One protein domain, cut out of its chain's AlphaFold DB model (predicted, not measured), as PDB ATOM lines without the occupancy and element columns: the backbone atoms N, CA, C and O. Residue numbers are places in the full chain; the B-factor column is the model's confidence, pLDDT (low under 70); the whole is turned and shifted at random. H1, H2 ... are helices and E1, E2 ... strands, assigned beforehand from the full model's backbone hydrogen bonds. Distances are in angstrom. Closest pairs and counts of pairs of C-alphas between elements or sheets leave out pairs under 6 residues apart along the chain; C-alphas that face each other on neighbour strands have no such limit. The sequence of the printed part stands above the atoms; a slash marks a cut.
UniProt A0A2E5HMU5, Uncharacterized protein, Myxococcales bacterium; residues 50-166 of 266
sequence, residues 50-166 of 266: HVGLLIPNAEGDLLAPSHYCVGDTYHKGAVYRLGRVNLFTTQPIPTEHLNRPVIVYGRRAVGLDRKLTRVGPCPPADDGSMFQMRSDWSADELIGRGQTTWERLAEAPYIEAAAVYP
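This is residues 50 to 166 of the 266 residues of an uncharacterized protein of Myxococcales bacterium (UniProt A0A2E5HMU5). A small closed barrel of five strands, E1, E4, E5, E8 and E6, makes one end of the domain, and a small antiparallel sheet of three strands, E2, E3 and E7, makes a second part; the short helices H1 and H2 pack on each other between them. A long loop, residues 122 to 149, swings out from E7 and comes back to pair briefly with E2 before H2. The printed part has 117 residues, with two named helices and eight named strands in the order E1 E2 E3 E4 E5 E6 H1 E7 H2 E8, and its class is mostly strand. The barrel is mixed. The whole is compact, with a radius of gyration of the C-alphas of 14.0 A and spans of 40 by 28 by 23 A.

In the barrel, E1 is residues 50 to 56, 16.5 A long, beginning at C-alpha 50 (137.228, 176.017, 145.074). E4 is residues 80 to 82 and E5 residues 85 to 89, 12.9 A long. E8 is residues 157 to 166, 22.5 A long, and ends at C-alpha 166 (139.143, 171.574, 134.183). E6, residues 100 to 110, is 24.8 A long. E6 bends by 80 degrees at residue 105 and E8 by 85 degrees at residue 162. E2 is residues 67 to 70, E3 residues 73 to 76 and E7 residues 117 to 121, 12.3 A long. H1 is residues 112 to 115 and H2 residues 150 to 155.

Round the barrel run E1, E4, E5, E8, E6 and back to E1. E5 and E8 are parallel, with N 159 and O 86 at 2.8 A. The other neighbours are antiparallel: N 55 and O 81 of E1 and E4 are 2.9 A apart, N 82 and O 85 of the hairpin E4 and E5 2.9 A, N 162 and O 105 of E8 and E6 2.8 A, and N 50 and O 104 of E6 and E1 2.8 A. E1 pairs with E6 over residues 50 to 54 and with E4 over residues 54 to 56. H1 is on the barrel, with 6 pairs of C-alphas within 10 A. H1 and H2 touch, the closest C-alphas being those of Asp 113 and Leu 153, 4.9 A apart. In the smaller sheet, E3 is the inner strand: N 68 and O 75 of the hairpin E2 and E3 are 2.8 A apart, and N 74 and O 120 of E3 and E7 2.8 A. E2, E3 and E7 are each apart from E1, E4, E5, E6 and E8. Each O i to N i+4 pair of H2 is within hydrogen-bond range; H1 is too short for such a pair.

The two C-alphas farthest apart, those of Tyr 105 and Asp 127, are 40.3 A apart. The printed part has no cut. The link from E7 to H2, 28 residues, is long. Residues 126 to 136 have pLDDT under 70; the mean of the printed part is 89.9.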
ATOM      1  N   HIS A  50     136.248 176.875 144.426       98.19
ATOM      2  CA  HIS A  50     137.228 176.017 145.074       98.19
ATOM      3  C   HIS A  50     138.078 175.299 144.033       98.19
ATOM      4  O   HIS A  50     137.557 174.695 143.096       98.19
ATOM      5  N   VAL A  51     139.390 175.343 144.216       98.06
ATOM      6  CA  VAL A  51     140.367 174.639 143.389       98.06
ATOM      7  C   VAL A  51     140.940 173.470 144.177       98.06
ATOM      8  O   VAL A  51     141.402 173.651 145.303       98.06
ATOM      9  N   GLY A  52     140.943 172.289 143.562       97.56
ATOM     10  CA  GLY A  52     141.477 171.067 144.154       97.56
ATOM     11  C   GLY A  52     141.503 169.903 143.164       97.56
ATOM     12  O   GLY A  52     141.172 170.060 141.985       97.56
ATOM     13  N   LEU A  53     141.924 168.733 143.643       96.38
ATOM     14  CA  LEU A  53     141.929 167.496 142.863       96.38
ATOM     15  C   LEU A  53     140.539 166.851 142.933       96.38
ATOM     16  O   LEU A  53     140.057 166.564 144.030       96.38
ATOM     17  N   LEU A  54     139.893 166.639 141.784       97.00
ATOM     18  CA  LEU A  54     138.601 165.956 141.727       97.00
ATOM     19  C   LEU A  54     138.813 164.445 141.772       97.00
ATOM     20  O   LEU A  54     139.459 163.898 140.884       97.00
ATOM     21  N   ILE A  55     138.254 163.763 142.765       95.06
ATOM     22  CA  ILE A  55     138.458 162.323 142.974       95.06
ATOM     23  C   ILE A  55     137.083 161.652 143.108       95.06
ATOM     24  O   ILE A  55     136.212 162.203 143.789       95.06
ATOM     25  N   PRO A  56     136.836 160.496 142.467       95.00
ATOM     26  CA  PRO A  56     135.639 159.712 142.745       95.00
ATOM     27  C   PRO A  56     135.706 159.124 144.161       95.00
ATOM     28  O   PRO A  56     136.723 158.557 144.556       95.00
ATOM     29  N   ASN A  57     134.614 159.234 144.913       94.38
ATOM     30  CA  ASN A  57     134.488 158.542 146.191       94.38
ATOM     31  C   ASN A  57     134.242 157.050 145.945       94.38
ATOM     32  O   ASN A  57     133.521 156.674 145.016       94.38
ATOM     33  N   ALA A  58     134.779 156.202 146.817       90.50
ATOM     34  CA  ALA A  58     134.564 154.760 146.773       90.50
ATOM     35  C   ALA A  58     133.841 154.267 148.031       90.50
ATOM     36  O   ALA A  58     133.844 154.912 149.078       90.50
ATOM     37  N   GLU A  59     133.168 153.128 147.914       87.81
ATOM     38  CA  GLU A  59     132.491 152.498 149.044       87.81
ATOM     39  C   GLU A  59     133.520 152.038 150.085       87.81
ATOM     40  O   GLU A  59     134.538 151.444 149.734       87.81
ATOM     41  N   GLY A  60     133.292 152.369 151.359       77.25
ATOM     42  CA  GLY A  60     134.209 152.019 152.450       77.25
ATOM     43  C   GLY A  60     135.587 152.699 152.404       77.25
ATOM     44  O   GLY A  60     136.452 152.326 153.203       77.25
ATOM     45  N   ASP A  61     135.808 153.677 151.509       83.69
ATOM     46  CA  ASP A  61     137.035 154.482 151.492       83.69
ATOM     47  C   ASP A  61     137.161 155.262 152.804       83.69
ATOM     48  O   ASP A  61     136.235 155.937 153.255       83.69
ATOM     49  N   LEU A  62     138.333 155.160 153.420       81.94
ATOM     50  CA  LEU A  62     138.641 155.831 154.670       81.94
ATOM     51  C   LEU A  62     138.846 157.330 154.464       81.94
ATOM     52  O   LEU A  62     138.592 158.078 155.394       81.94
ATOM     53  N   LEU A  63     139.246 157.786 153.274       80.12
ATOM     54  CA  LEU A  63     139.521 159.202 153.009       80.12
ATOM     55  C   LEU A  63     138.272 160.028 152.692       80.12
ATOM     56  O   LEU A  63     138.236 161.208 153.023       80.12
ATOM     57  N   ALA A  64     137.280 159.431 152.031       82.25
ATOM     58  CA  ALA A  64     135.924 159.958 151.882       82.25
ATOM     59  C   ALA A  64     135.063 158.869 151.224       82.25
ATOM     60  O   ALA A  64     135.263 158.559 150.041       82.25
ATOM     61  N   PRO A  65     134.131 158.262 151.958       89.19
ATOM     62  CA  PRO A  65     133.368 157.158 151.433       89.19
ATOM     63  C   PRO A  65     132.185 157.677 150.618       89.19
ATOM     64  O   PRO A  65     131.576 158.702 150.920       89.19
ATOM     65  N   SER A  66     131.806 156.935 149.582       94.00
ATOM     66  CA  SER A  66     130.586 157.232 148.820       94.00
ATOM     67  C   SER A  66     129.310 156.839 149.571       94.00
ATOM     68  O   SER A  66     128.209 157.224 149.171       94.00
ATOM     69  N   HIS A  67     129.452 156.083 150.662       94.62
ATOM     70  CA  HIS A  67     128.362 155.586 151.483       94.62
ATOM     71  C   HIS A  67     128.735 155.548 152.963       94.62
ATOM     72  O   HIS A  67     129.891 155.357 153.331       94.62
ATOM     73  N   TYR A  68     127.718 155.682 153.801       94.25
ATOM     74  CA  TYR A  68     127.852 155.817 155.237       94.25
ATOM     75  C   TYR A  68     126.953 154.822 155.962       94.25
ATOM     76  O   TYR A  68     125.765 154.690 155.656       94.25
ATOM     77  N   CYS A  69     127.516 154.177 156.971       93.69
ATOM     78  CA  CYS A  69     126.799 153.461 158.005       93.69
ATOM     79  C   CYS A  69     126.578 154.377 159.202       93.69
ATOM     80  O   CYS A  69     127.540 154.801 159.847       93.69
ATOM     81  N   VAL A  70     125.307 154.676 159.482       94.94
ATOM     82  CA  VAL A  70     124.884 155.492 160.625       94.94
ATOM     83  C   VAL A  70     123.941 154.653 161.481       94.94
ATOM     84  O   VAL A  70     122.786 154.421 161.107       94.94
ATOM     85  N   GLY A  71     124.458 154.130 162.596       91.62
ATOM     86  CA  GLY A  71     123.819 153.011 163.295       91.62
ATOM     87  C   GLY A  71     123.696 151.800 162.364       91.62
ATOM     88  O   GLY A  71     124.646 151.465 161.663       91.62
ATOM     89  N   ASP A  72     122.505 151.203 162.290       92.44
ATOM     90  CA  ASP A  72     122.241 150.026 161.444       92.44
ATOM     91  C   ASP A  72     121.796 150.374 160.013       92.44
ATOM     92  O   ASP A  72     121.412 149.496 159.237       92.44
ATOM     93  N   THR A  73     121.782 151.662 159.652       96.31
ATOM     94  CA  THR A  73     121.239 152.124 158.368       96.31
ATOM     95  C   THR A  73     122.330 152.625 157.433       96.31
ATOM     96  O   THR A  73     123.157 153.471 157.780       96.31
ATOM     97  N   TYR A  74     122.261 152.139 156.201       95.75
ATOM     98  CA  TYR A  74     123.141 152.480 155.104       95.75
ATOM     99  C   TYR A  74     122.598 153.641 154.281       95.75
ATOM    100  O   TYR A  74     121.434 153.648 153.861       95.75
ATOM    101  N   HIS A  75     123.465 154.612 154.024       96.94
ATOM    102  CA  HIS A  75     123.136 155.832 153.312       96.94
ATOM    103  C   HIS A  75     124.144 156.105 152.200       96.94
ATOM    104  O   HIS A  75     125.343 155.941 152.381       96.94
ATOM    105  N   LYS A  76     123.664 156.584 151.058       96.56
ATOM    106  CA  LYS A  76     124.485 157.068 149.951       96.56
ATOM    107  C   LYS A  76     124.809 158.545 150.144       96.56
ATOM    108  O   LYS A  76     123.904 159.342 150.397       96.56
ATOM    109  N   GLY A  77     126.084 158.891 150.008       95.50
ATOM    110  CA  GLY A  77     126.598 160.255 150.063       95.50
ATOM    111  C   GLY A  77     127.016 160.787 148.696       95.50
ATOM    112  O   GLY A  77     126.386 160.505 147.672       95.50
ATOM    113  N   ALA A  78     128.075 161.596 148.688       95.38
ATOM    114  CA  ALA A  78     128.610 162.185 147.468       95.38
ATOM    115  C   ALA A  78     129.325 161.140 146.600       95.38
ATOM    116  O   ALA A  78     130.030 160.263 147.096       95.38
ATOM    117  N   VAL A  79     129.173 161.272 145.279       95.19
ATOM    118  CA  VAL A  79     129.873 160.437 144.283       95.19
ATOM    119  C   VAL A  79     131.312 160.915 144.065       95.19
ATOM    120  O   VAL A  79     132.174 160.136 143.668       95.19
ATOM    121  N   TYR A  80     131.586 162.187 144.345       96.31
ATOM    122  CA  TYR A  80     132.878 162.821 144.116       96.31
ATOM    123  C   TYR A  80     133.307 163.627 145.342       96.31
ATOM    124  O   TYR A  80     132.476 164.036 146.156       96.31
ATOM    125  N   ARG A  81     134.598 163.939 145.408       95.31
ATOM    126  CA  ARG A  81     135.181 164.899 146.347       95.31
ATOM    127  C   ARG A  81     136.157 165.829 145.646       95.31
ATOM    128  O   ARG A  81     136.762 165.470 144.637       95.31
ATOM    129  N   LEU A  82     136.334 167.010 146.224       95.50
ATOM    130  CA  LEU A  82     137.412 167.931 145.892       95.50
ATOM    131  C   LEU A  82     138.431 167.900 147.038       95.50
ATOM    132  O   LEU A  82     138.161 168.401 148.132       95.50
ATOM    133  N   GLY A  83     139.580 167.261 146.814       89.75
ATOM    134  CA  GLY A  83     140.519 166.952 147.893       89.75
ATOM    135  C   GLY A  83     139.864 166.055 148.950       89.75
ATOM    136  O   GLY A  83     139.557 164.902 148.664       89.75
ATOM    137  N   ARG A  84     139.633 166.591 150.155       88.25
ATOM    138  CA  ARG A  84     138.959 165.901 151.277       88.25
ATOM    139  C   ARG A  84     137.477 166.262 151.438       88.25
ATOM    140  O   ARG A  84     136.829 165.755 152.341       88.25
ATOM    141  N   VAL A  85     136.943 167.179 150.629       93.38
ATOM    142  CA  VAL A  85     135.594 167.726 150.838       93.38
ATOM    143  C   VAL A  85     134.614 167.103 149.852       93.38
ATOM    144  O   VAL A  85     134.818 167.181 148.640       93.38
ATOM    145  N   ASN A  86     133.537 166.510 150.370       95.69
ATOM    146  CA  ASN A  86     132.484 165.905 149.556       95.69
ATOM    147  C   ASN A  86     131.853 166.918 148.594       95.69
ATOM    148  O   ASN A  86     131.572 168.058 148.969       95.69
ATOM    149  N   LEU A  87     131.615 166.487 147.358       96.81
ATOM    150  CA  LEU A  87     131.128 167.323 146.268       96.81
ATOM    151  C   LEU A  87     129.769 166.818 145.771       96.81
ATOM    152  O   LEU A  87     129.662 165.732 145.199       96.81
ATOM    153  N   PHE A  88     128.733 167.638 145.938       96.62
ATOM    154  CA  PHE A  88     127.402 167.394 145.387       96.62
ATOM    155  C   PHE A  88     127.180 168.278 144.168       96.62
ATOM    156  O   PHE A  88     127.415 169.479 144.215       96.62
ATOM    157  N   THR A  89     126.694 167.688 143.084       94.88
ATOM    158  CA  THR A  89     126.409 168.375 141.822       94.88
ATOM    159  C   THR A  89     125.088 167.866 141.261       94.88
ATOM    160  O   THR A  89     124.744 166.696 141.432       94.88
ATOM    161  N   THR A  90     124.342 168.739 140.588       89.19
ATOM    162  CA  THR A  90     123.143 168.358 139.824       89.19
ATOM    163  C   THR A  90     123.478 167.941 138.393       89.19
ATOM    164  O   THR A  90     122.658 167.308 137.730       89.19
ATOM    165  N   GLN A  91     124.679 168.276 137.917       88.56
ATOM    166  CA  GLN A  91     125.157 167.956 136.578       88.56
ATOM    167  C   GLN A  91     126.175 166.810 136.632       88.56
ATOM    168  O   GLN A  91     127.019 166.795 137.536       88.56
ATOM    169  N   PRO A  92     126.132 165.863 135.678       88.62
ATOM    170  CA  PRO A  92     127.148 164.824 135.583       88.62
ATOM    171  C   PRO A  92     128.518 165.455 135.317       88.62
ATOM    172  O   PRO A  92     128.641 166.361 134.491       88.62
ATOM    173  N   ILE A  93     129.548 164.968 136.011       92.88
ATOM    174  CA  ILE A  93     130.922 165.413 135.777       92.88
ATOM    175  C   ILE A  93     131.551 164.512 134.708       92.88
ATOM    176  O   ILE A  93     131.539 163.290 134.882       92.88
ATOM    177  N   PRO A  94     132.106 165.083 133.623       91.56
ATOM    178  CA  PRO A  94     132.800 164.306 132.606       91.56
ATOM    179  C   PRO A  94     133.959 163.492 133.192       91.56
ATOM    180  O   PRO A  94     134.696 163.965 134.062       91.56
ATOM    181  N   THR A  95     134.130 162.255 132.723       92.31
ATOM    182  CA  THR A  95     135.118 161.317 133.279       92.31
ATOM    183  C   THR A  95     136.557 161.787 133.081       92.31
ATOM    184  O   THR A  95     137.419 161.480 133.897       92.31
ATOM    185  N   GLU A  96     136.818 162.577 132.041       92.69
ATOM    186  CA  GLU A  96     138.118 163.185 131.755       92.69
ATOM    187  C   GLU A  96     138.562 164.217 132.805       92.69
ATOM    188  O   GLU A  96     139.746 164.547 132.874       92.69
ATOM    189  N   HIS A  97     137.641 164.714 133.641       93.12
ATOM    190  CA  HIS A  97     137.966 165.605 134.757       93.12
ATOM    191  C   HIS A  97     138.351 164.843 136.034       93.12
ATOM    192  O   HIS A  97     138.868 165.450 136.973       93.12
ATOM    193  N   LEU A  98     138.095 163.533 136.104       94.69
ATOM    194  CA  LEU A  98     138.391 162.731 137.289       94.69
ATOM    195  C   LEU A  98     139.898 162.524 137.441       94.69
ATOM    196  O   LEU A  98     140.618 162.309 136.468       94.69
ATOM    197  N   ASN A  99     140.366 162.574 138.685       94.25
ATOM    198  CA  ASN A  99     141.777 162.545 139.067       94.25
ATOM    199  C   ASN A  99     142.598 163.663 138.400       94.25
ATOM    200  O   ASN A  99     143.788 163.504 138.127       94.25
ATOM    201  N   ARG A 100     141.960 164.808 138.120       95.69
ATOM    202  CA  ARG A 100     142.598 166.002 137.553       95.69
ATOM    203  C   ARG A 100     142.312 167.232 138.418       95.69
ATOM    204  O   ARG A 100     141.292 167.274 139.114       95.69
ATOM    205  N   PRO A 101     143.194 168.245 138.391       97.44
ATOM    206  CA  PRO A 101     142.891 169.543 138.974       97.44
ATOM    207  C   PRO A 101     141.677 170.177 138.293       97.44
ATOM    208  O   PRO A 101     141.600 170.255 137.062       97.44
ATOM    209  N   VAL A 102     140.745 170.669 139.101       97.81
ATOM    210  CA  VAL A 102     139.547 171.373 138.637       97.81
ATOM    211  C   VAL A 102     139.331 172.648 139.440       97.81
ATOM    212  O   VAL A 102     139.858 172.812 140.543       97.81
ATOM    213  N   ILE A 103     138.508 173.531 138.887       97.75
ATOM    214  CA  ILE A 103     137.816 174.569 139.641       97.75
ATOM    215  C   ILE A 103     136.337 174.202 139.740       97.75
ATOM    216  O   ILE A 103     135.696 173.844 138.748       97.75
ATOM    217  N   VAL A 104     135.797 174.307 140.945       97.62
ATOM    218  CA  VAL A 104     134.378 174.148 141.239       97.62
ATOM    219  C   VAL A 104     133.830 175.514 141.618       97.62
ATOM    220  O   VAL A 104     134.246 176.063 142.631       97.62
ATOM    221  N   TYR A 105     132.887 176.043 140.844       97.06
ATOM    222  CA  TYR A 105     132.068 177.178 141.268       97.06
ATOM    223  C   TYR A 105     130.867 176.640 142.036       97.06
ATOM    224  O   TYR A 105     130.141 175.776 141.535       97.06
ATOM    225  N   GLY A 106     130.673 177.115 143.258       96.19
ATOM    226  CA  GLY A 106     129.695 176.542 144.168       96.19
ATOM    227  C   GLY A 106     129.896 177.014 145.595       96.19
ATOM    228  O   GLY A 106     130.887 177.661 145.917       96.19
ATOM    229  N   ARG A 107     128.940 176.674 146.454       96.19
ATOM    230  CA  ARG A 107     128.944 177.108 147.850       96.19
ATOM    231  C   ARG A 107     129.517 176.025 148.749       96.19
ATOM    232  O   ARG A 107     129.089 174.869 148.654       96.19
ATOM    233  N   ARG A 108     130.389 176.396 149.687       96.31
ATOM    234  CA  ARG A 108     130.749 175.515 150.801       96.31
ATOM    235  C   ARG A 108     129.699 175.608 151.903       96.31
ATOM    236  O   ARG A 108     129.368 176.686 152.390       96.31
ATOM    237  N   ALA A 109     129.181 174.461 152.313       96.62
ATOM    238  CA  ALA A 109     128.189 174.338 153.370       96.62
ATOM    239  C   ALA A 109     128.649 173.325 154.427       96.62
ATOM    240  O   ALA A 109     129.664 172.647 154.267       96.62
ATOM    241  N   VAL A 110     127.896 173.250 155.521       96.94
ATOM    242  CA  VAL A 110     128.076 172.302 156.627       96.94
ATOM    243  C   VAL A 110     126.753 171.561 156.836       96.94
ATOM    244  O   VAL A 110     125.690 172.102 156.508       96.94
ATOM    245  N   GLY A 111     126.812 170.325 157.327       96.50
ATOM    246  CA  GLY A 111     125.638 169.476 157.544       96.50
ATOM    247  C   GLY A 111     125.442 168.474 156.415       96.50
ATOM    248  O   GLY A 111     124.494 168.571 155.627       96.50
ATOM    249  N   LEU A 112     126.386 167.538 156.307       95.31
ATOM    250  CA  LEU A 112     126.352 166.446 155.339       95.31
ATOM    251  C   LEU A 112     125.186 165.480 155.607       95.31
ATOM    252  O   LEU A 112     124.666 164.881 154.667       95.31
ATOM    253  N   ASP A 113     124.731 165.391 156.859       96.31
ATOM    254  CA  ASP A 113     123.564 164.619 157.307       96.31
ATOM    255  C   ASP A 113     122.324 164.866 156.431       96.31
ATOM    256  O   ASP A 113     121.607 163.933 156.074       96.31
ATOM    257  N   ARG A 114     122.127 166.112 155.986       95.88
ATOM    258  CA  ARG A 114     120.975 166.537 155.170       95.88
ATOM    259  C   ARG A 114     121.085 166.171 153.692       95.88
ATOM    260  O   ARG A 114     120.145 166.412 152.934       95.88
ATOM    261  N   LYS A 115     122.240 165.668 153.255       96.25
ATOM    262  CA  LYS A 115     122.512 165.292 151.861       96.25
ATOM    263  C   LYS A 115     122.541 163.787 151.641       96.25
ATOM    264  O   LYS A 115     122.518 163.344 150.494       96.25
ATOM    265  N   LEU A 116     122.583 163.009 152.718       95.75
ATOM    266  CA  LEU A 116     122.615 161.562 152.632       95.75
ATOM    267  C   LEU A 116     121.245 161.001 152.234       95.75
ATOM    268  O   LEU A 116     120.203 161.433 152.719       95.75
ATOM    269  N   THR A 117     121.248 160.001 151.355       96.75
ATOM    270  CA  THR A 117     120.031 159.294 150.933       96.75
ATOM    271  C   THR A 117     120.027 157.894 151.518       96.75
ATOM    272  O   THR A 117     120.959 157.131 151.283       96.75
ATOM    273  N   ARG A 118     118.980 157.521 152.258       97.00
ATOM    274  CA  ARG A 118     118.843 156.161 152.798       97.00
ATOM    275  C   ARG A 118     118.756 155.135 151.663       97.00
ATOM    276  O   ARG A 118     117.934 155.287 150.764       97.00
ATOM    277  N   VAL A 119     119.573 154.087 151.746       96.50
ATOM    278  CA  VAL A 119     119.617 152.982 150.772       96.50
ATOM    279  C   VAL A 119     119.073 151.690 151.374       96.50
ATOM    280  O   VAL A 119     118.291 151.001 150.727       96.50
ATOM    281  N   GLY A 120     119.445 151.355 152.612       96.00
ATOM    282  CA  GLY A 120     119.101 150.054 153.188       96.00
ATOM    283  C   GLY A 120     119.715 149.812 154.566       96.00
ATOM    284  O   GLY A 120     120.067 150.779 155.241       96.00
ATOM    285  N   PRO A 121     119.808 148.551 155.016       95.75
ATOM    286  CA  PRO A 121     120.586 148.189 156.197       95.75
ATOM    287  C   PRO A 121     122.089 148.248 155.899       95.75
ATOM    288  O   PRO A 121     122.499 148.079 154.750       95.75
ATOM    289  N   CYS A 122     122.899 148.476 156.930       92.00
ATOM    290  CA  CYS A 122     124.351 148.390 156.812       92.00
ATOM    291  C   CYS A 122     124.802 147.002 156.340       92.00
ATOM    292  O   CYS A 122     124.242 145.999 156.799       92.00
ATOM    293  N   PRO A 123     125.808 146.924 155.446       88.44
ATOM    294  CA  PRO A 123     126.443 145.652 155.150       88.44
ATOM    295  C   PRO A 123     127.062 145.072 156.435       88.44
ATOM    296  O   PRO A 123     127.393 145.832 157.353       88.44
ATOM    297  N   PRO A 124     127.215 143.737 156.524       84.06
ATOM    298  CA  PRO A 124     127.932 143.110 157.626       84.06
ATOM    299  C   PRO A 124     129.299 143.770 157.804       84.06
ATOM    300  O   PRO A 124     129.954 144.106 156.817       84.06
ATOM    301  N   ALA A 125     129.720 143.976 159.050       73.50
ATOM    302  CA  ALA A 125     131.050 144.501 159.308       73.50
ATOM    303  C   ALA A 125     132.083 143.513 158.753       73.50
ATOM    304  O   ALA A 125     132.132 142.369 159.207       73.50
ATOM    305  N   ASP A 126     132.893 143.955 157.793       69.06
ATOM    306  CA  ASP A 126     134.108 143.226 157.445       69.06
ATOM    307  C   ASP A 126     135.008 143.213 158.686       69.06
ATOM    308  O   ASP A 126     135.247 144.240 159.324       69.06
ATOM    309  N   ASP A 127     135.556 142.046 158.994       56.84
ATOM    310  CA  ASP A 127     136.553 141.758 160.030       56.84
ATOM    311  C   ASP A 127     137.930 142.398 159.745       56.84
ATOM    312  O   ASP A 127     138.952 142.048 160.341       56.84
ATOM    313  N   GLY A 128     137.958 143.388 158.849       56.00
ATOM    314  CA  GLY A 128     139.138 144.118 158.429       56.00
ATOM    315  C   GLY A 128     139.847 144.768 159.611       56.00
ATOM    316  O   GLY A 128     139.278 145.584 160.337       56.00
ATOM    317  N   SER A 129     141.124 144.417 159.777       52.84
ATOM    318  CA  SER A 129     141.986 144.905 160.848       52.84
ATOM    319  C   SER A 129     141.876 146.420 161.029       52.84
ATOM    320  O   SER A 129     142.004 147.177 160.062       52.84
ATOM    321  N   MET A 130     141.717 146.855 162.280       53.56
ATOM    322  CA  MET A 130     141.895 148.245 162.702       53.56
ATOM    323  C   MET A 130     143.336 148.665 162.390       53.56
ATOM    324  O   MET A 130     144.244 148.491 163.203       53.56
ATOM    325  N   PHE A 131     143.581 149.162 161.179       58.41
ATOM    326  CA  PHE A 131     144.871 149.737 160.838       58.41
ATOM    327  C   PHE A 131     145.105 150.939 161.756       58.41
ATOM    328  O   PHE A 131     144.208 151.758 161.952       58.41
ATOM    329  N   GLN A 132     146.315 151.065 162.306       61.22
ATOM    330  CA  GLN A 132     146.754 152.292 162.969       61.22
ATOM    331  C   GLN A 132     146.925 153.391 161.913       61.22
ATOM    332  O   GLN A 132     148.037 153.696 161.478       61.22
ATOM    333  N   MET A 133     145.811 153.945 161.444       64.12
ATOM    334  CA  MET A 133     145.822 155.068 160.522       64.12
ATOM    335  C   MET A 133     146.159 156.345 161.276       64.12
ATOM    336  O   MET A 133     145.806 156.523 162.444       64.12
ATOM    337  N   ARG A 134     146.857 157.250 160.597       67.19
ATOM    338  CA  ARG A 134     146.971 158.618 161.084       67.19
ATOM    339  C   ARG A 134     145.618 159.306 160.905       67.19
ATOM    340  O   ARG A 134     144.894 158.997 159.962       67.19
ATOM    341  N   SER A 135     145.287 160.246 161.785       65.62
ATOM    342  CA  SER A 135     144.026 160.995 161.699       65.62
ATOM    343  C   SER A 135     143.884 161.769 160.385       65.62
ATOM    344  O   SER A 135     142.774 161.968 159.905       65.62
ATOM    345  N   ASP A 136     144.995 162.151 159.750       68.44
ATOM    346  CA  ASP A 136     144.997 162.781 158.430       68.44
ATOM    347  C   ASP A 136     144.761 161.795 157.275       68.44
ATOM    348  O   ASP A 136     144.684 162.220 156.127       68.44
ATOM    349  N   TRP A 137     144.603 160.497 157.538       73.12
ATOM    350  CA  TRP A 137     144.296 159.482 156.522       73.12
ATOM    351  C   TRP A 137     142.846 158.993 156.559       73.12
ATOM    352  O   TRP A 137     142.467 158.141 155.757       73.12
ATOM    353  N   SER A 138     142.035 159.540 157.465       82.31
ATOM    354  CA  SER A 138     140.593 159.321 157.512       82.31
ATOM    355  C   SER A 138     139.837 160.617 157.236       82.31
ATOM    356  O   SER A 138     140.324 161.694 157.584       82.31
ATOM    357  N   ALA A 139     138.652 160.518 156.639       85.75
ATOM    358  CA  ALA A 139     137.708 161.619 156.544       85.75
ATOM    359  C   ALA A 139     137.295 162.053 157.956       85.75
ATOM    360  O   ALA A 139     137.130 161.214 158.848       85.75
ATOM    361  N   ASP A 140     137.141 163.356 158.167       86.69
ATOM    362  CA  ASP A 140     136.934 163.924 159.504       86.69
ATOM    363  C   ASP A 140     135.599 163.451 160.115       86.69
ATOM    364  O   ASP A 140     135.462 163.294 161.333       86.69
ATOM    365  N   GLU A 141     134.620 163.153 159.258       90.19
ATOM    366  CA  GLU A 141     133.314 162.650 159.657       90.19
ATOM    367  C   GLU A 141     133.311 161.165 160.045       90.19
ATOM    368  O   GLU A 141     132.315 160.690 160.588       90.19
ATOM    369  N   LEU A 142     134.385 160.409 159.803       88.75
ATOM    370  CA  LEU A 142     134.400 158.966 160.042       88.75
ATOM    371  C   LEU A 142     134.910 158.570 161.427       88.75
ATOM    372  O   LEU A 142     135.757 159.216 162.040       88.75
ATOM    373  N   ILE A 143     134.390 157.436 161.893       86.31
ATOM    374  CA  ILE A 143     134.938 156.644 163.000       86.31
ATOM    375  C   ILE A 143     135.777 155.485 162.443       86.31
ATOM    376  O   ILE A 143     136.811 155.136 163.007       86.31
ATOM    377  N   GLY A 144     135.339 154.903 161.325       81.69
ATOM    378  CA  GLY A 144     135.979 153.775 160.652       81.69
ATOM    379  C   GLY A 144     135.542 153.686 159.190       81.69
ATOM    380  O   GLY A 144     134.977 154.636 158.653       81.69
ATOM    381  N   ARG A 145     135.772 152.542 158.533       82.69
ATOM    382  CA  ARG A 145     135.421 152.324 157.113       82.69
ATOM    383  C   ARG A 145     133.927 152.552 156.870       82.69
ATOM    384  O   ARG A 145     133.111 151.707 157.222       82.69
ATOM    385  N   GLY A 146     133.568 153.712 156.318       85.06
ATOM    386  CA  GLY A 146     132.176 154.116 156.092       85.06
ATOM    387  C   GLY A 146     131.337 154.338 157.360       85.06
ATOM    388  O   GLY A 146     130.199 154.774 157.251       85.06
ATOM    389  N   GLN A 147     131.848 154.070 158.565       89.88
ATOM    390  CA  GLN A 147     131.090 154.211 159.813       89.88
ATOM    391  C   GLN A 147     131.167 155.641 160.352       89.88
ATOM    392  O   GLN A 147     132.254 156.213 160.455       89.88
ATOM    393  N   THR A 148     130.025 156.204 160.740       92.81
ATOM    394  CA  THR A 148     129.906 157.577 161.257       92.81
ATOM    395  C   THR A 148     128.708 157.722 162.211       92.81
ATOM    396  O   THR A 148     127.990 156.757 162.479       92.81
ATOM    397  N   THR A 149     128.485 158.929 162.735       95.50
ATOM    398  CA  THR A 149     127.296 159.306 163.513       95.50
ATOM    399  C   THR A 149     126.626 160.535 162.907       95.50
ATOM    400  O   THR A 149     127.247 161.293 162.158       95.50
ATOM    401  N   TRP A 150     125.355 160.759 163.244       96.44
ATOM    402  CA  TRP A 150     124.627 161.939 162.776       96.44
ATOM    403  C   TRP A 150     125.270 163.247 163.244       96.44
ATOM    404  O   TRP A 150     125.290 164.212 162.488       96.44
ATOM    405  N   GLU A 151     125.850 163.269 164.444       96.50
ATOM    406  CA  GLU A 151     126.530 164.441 164.998       96.50
ATOM    407  C   GLU A 151     127.771 164.803 164.175       96.50
ATOM    408  O   GLU A 151     127.932 165.955 163.779       96.50
ATOM    409  N   ARG A 152     128.607 163.813 163.828       95.00
ATOM    410  CA  ARG A 152     129.786 164.038 162.972       95.00
ATOM    411  C   ARG A 152     129.393 164.521 161.582       95.00
ATOM    412  O   ARG A 152     130.006 165.439 161.047       95.00
ATOM    413  N   LEU A 153     128.347 163.929 161.008       96.00
ATOM    414  CA  LEU A 153     127.822 164.342 159.708       96.00
ATOM    415  C   LEU A 153     127.236 165.761 159.735       96.00
ATOM    416  O   LEU A 153     127.378 166.487 158.751       96.00
ATOM    417  N   ALA A 154     126.613 166.174 160.840       97.00
ATOM    418  CA  ALA A 154     126.061 167.518 160.999       97.00
ATOM    419  C   ALA A 154     127.145 168.611 160.995       97.00
ATOM    420  O   ALA A 154     126.880 169.738 160.577       97.00
ATOM    421  N   GLU A 155     128.369 168.278 161.408       96.19
ATOM    422  CA  GLU A 155     129.527 169.181 161.415       96.19
ATOM    423  C   GLU A 155     130.384 169.076 160.142       96.19
ATOM    424  O   GLU A 155     131.192 169.960 159.850       96.19
ATOM    425  N   ALA A 156     130.194 168.016 159.351       95.00
ATOM    426  CA  ALA A 156     131.002 167.747 158.174       95.00
ATOM    427  C   ALA A 156     130.744 168.775 157.051       95.00
ATOM    428  O   ALA A 156     129.588 168.995 156.655       95.00
ATOM    429  N   PRO A 157     131.800 169.402 156.495       95.81
ATOM    430  CA  PRO A 157     131.662 170.319 155.378       95.81
ATOM    431  C   PRO A 157     131.478 169.577 154.048       95.81
ATOM    432  O   PRO A 157     132.031 168.502 153.822       95.81
ATOM    433  N   TYR A 158     130.773 170.210 153.117       96.69
ATOM    434  CA  TYR A 158     130.634 169.752 151.734       96.69
ATOM    435  C   TYR A 158     130.527 170.944 150.775       96.69
ATOM    436  O   TYR A 158     130.357 172.089 151.200       96.69
ATOM    437  N   ILE A 159     130.642 170.681 149.476       97.50
ATOM    438  CA  ILE A 159     130.499 171.681 148.415       97.50
ATOM    439  C   ILE A 159     129.258 171.359 147.580       97.50
ATOM    440  O   ILE A 159     129.086 170.233 147.108       97.50
ATOM    441  N   GLU A 160     128.412 172.366 147.373       97.31
ATOM    442  CA  GLU A 160     127.311 172.354 146.406       97.31
ATOM    443  C   GLU A 160     127.801 172.979 145.100       97.31
ATOM    444  O   GLU A 160     127.833 174.202 144.951       97.31
ATOM    445  N   ALA A 161     128.223 172.135 144.164       96.81
ATOM    446  CA  ALA A 161     128.740 172.557 142.875       96.81
ATOM    447  C   ALA A 161     127.613 173.034 141.955       96.81
ATOM    448  O   ALA A 161     126.681 172.288 141.645       96.81
ATOM    449  N   ALA A 162     127.754 174.265 141.469       94.62
ATOM    450  CA  ALA A 162     126.961 174.805 140.373       94.62
ATOM    451  C   ALA A 162     127.620 174.518 139.015       94.62
ATOM    452  O   ALA A 162     126.928 174.221 138.043       94.62
ATOM    453  N   ALA A 163     128.955 174.579 138.949       93.81
ATOM    454  CA  ALA A 163     129.721 174.272 137.748       93.81
ATOM    455  C   ALA A 163     131.107 173.714 138.092       93.81
ATOM    456  O   ALA A 163     131.733 174.125 139.068       93.81
ATOM    457  N   VAL A 164     131.608 172.809 137.251       95.50
ATOM    458  CA  VAL A 164     132.945 172.214 137.379       95.50
ATOM    459  C   VAL A 164     133.683 172.386 136.057       95.50
ATOM    460  O   VAL A 164     133.175 171.992 135.007       95.50
ATOM    461  N   TYR A 165     134.885 172.958 136.100       95.44
ATOM    462  CA  TYR A 165     135.730 173.145 134.922       95.44
ATOM    463  C   TYR A 165     137.124 172.554 135.143       95.44
ATOM    464  O   TYR A 165     137.650 172.636 136.257       95.44
ATOM    465  N   PRO A 166     137.760 172.009 134.092       95.19
ATOM    466  CA  PRO A 166     139.143 171.574 134.183       95.19
ATOM    467  C   PRO A 166     140.046 172.779 134.457       95.19
ATOM    468  O   PRO A 166     139.809 173.878 133.943       95.19
TER     469      PRO A 166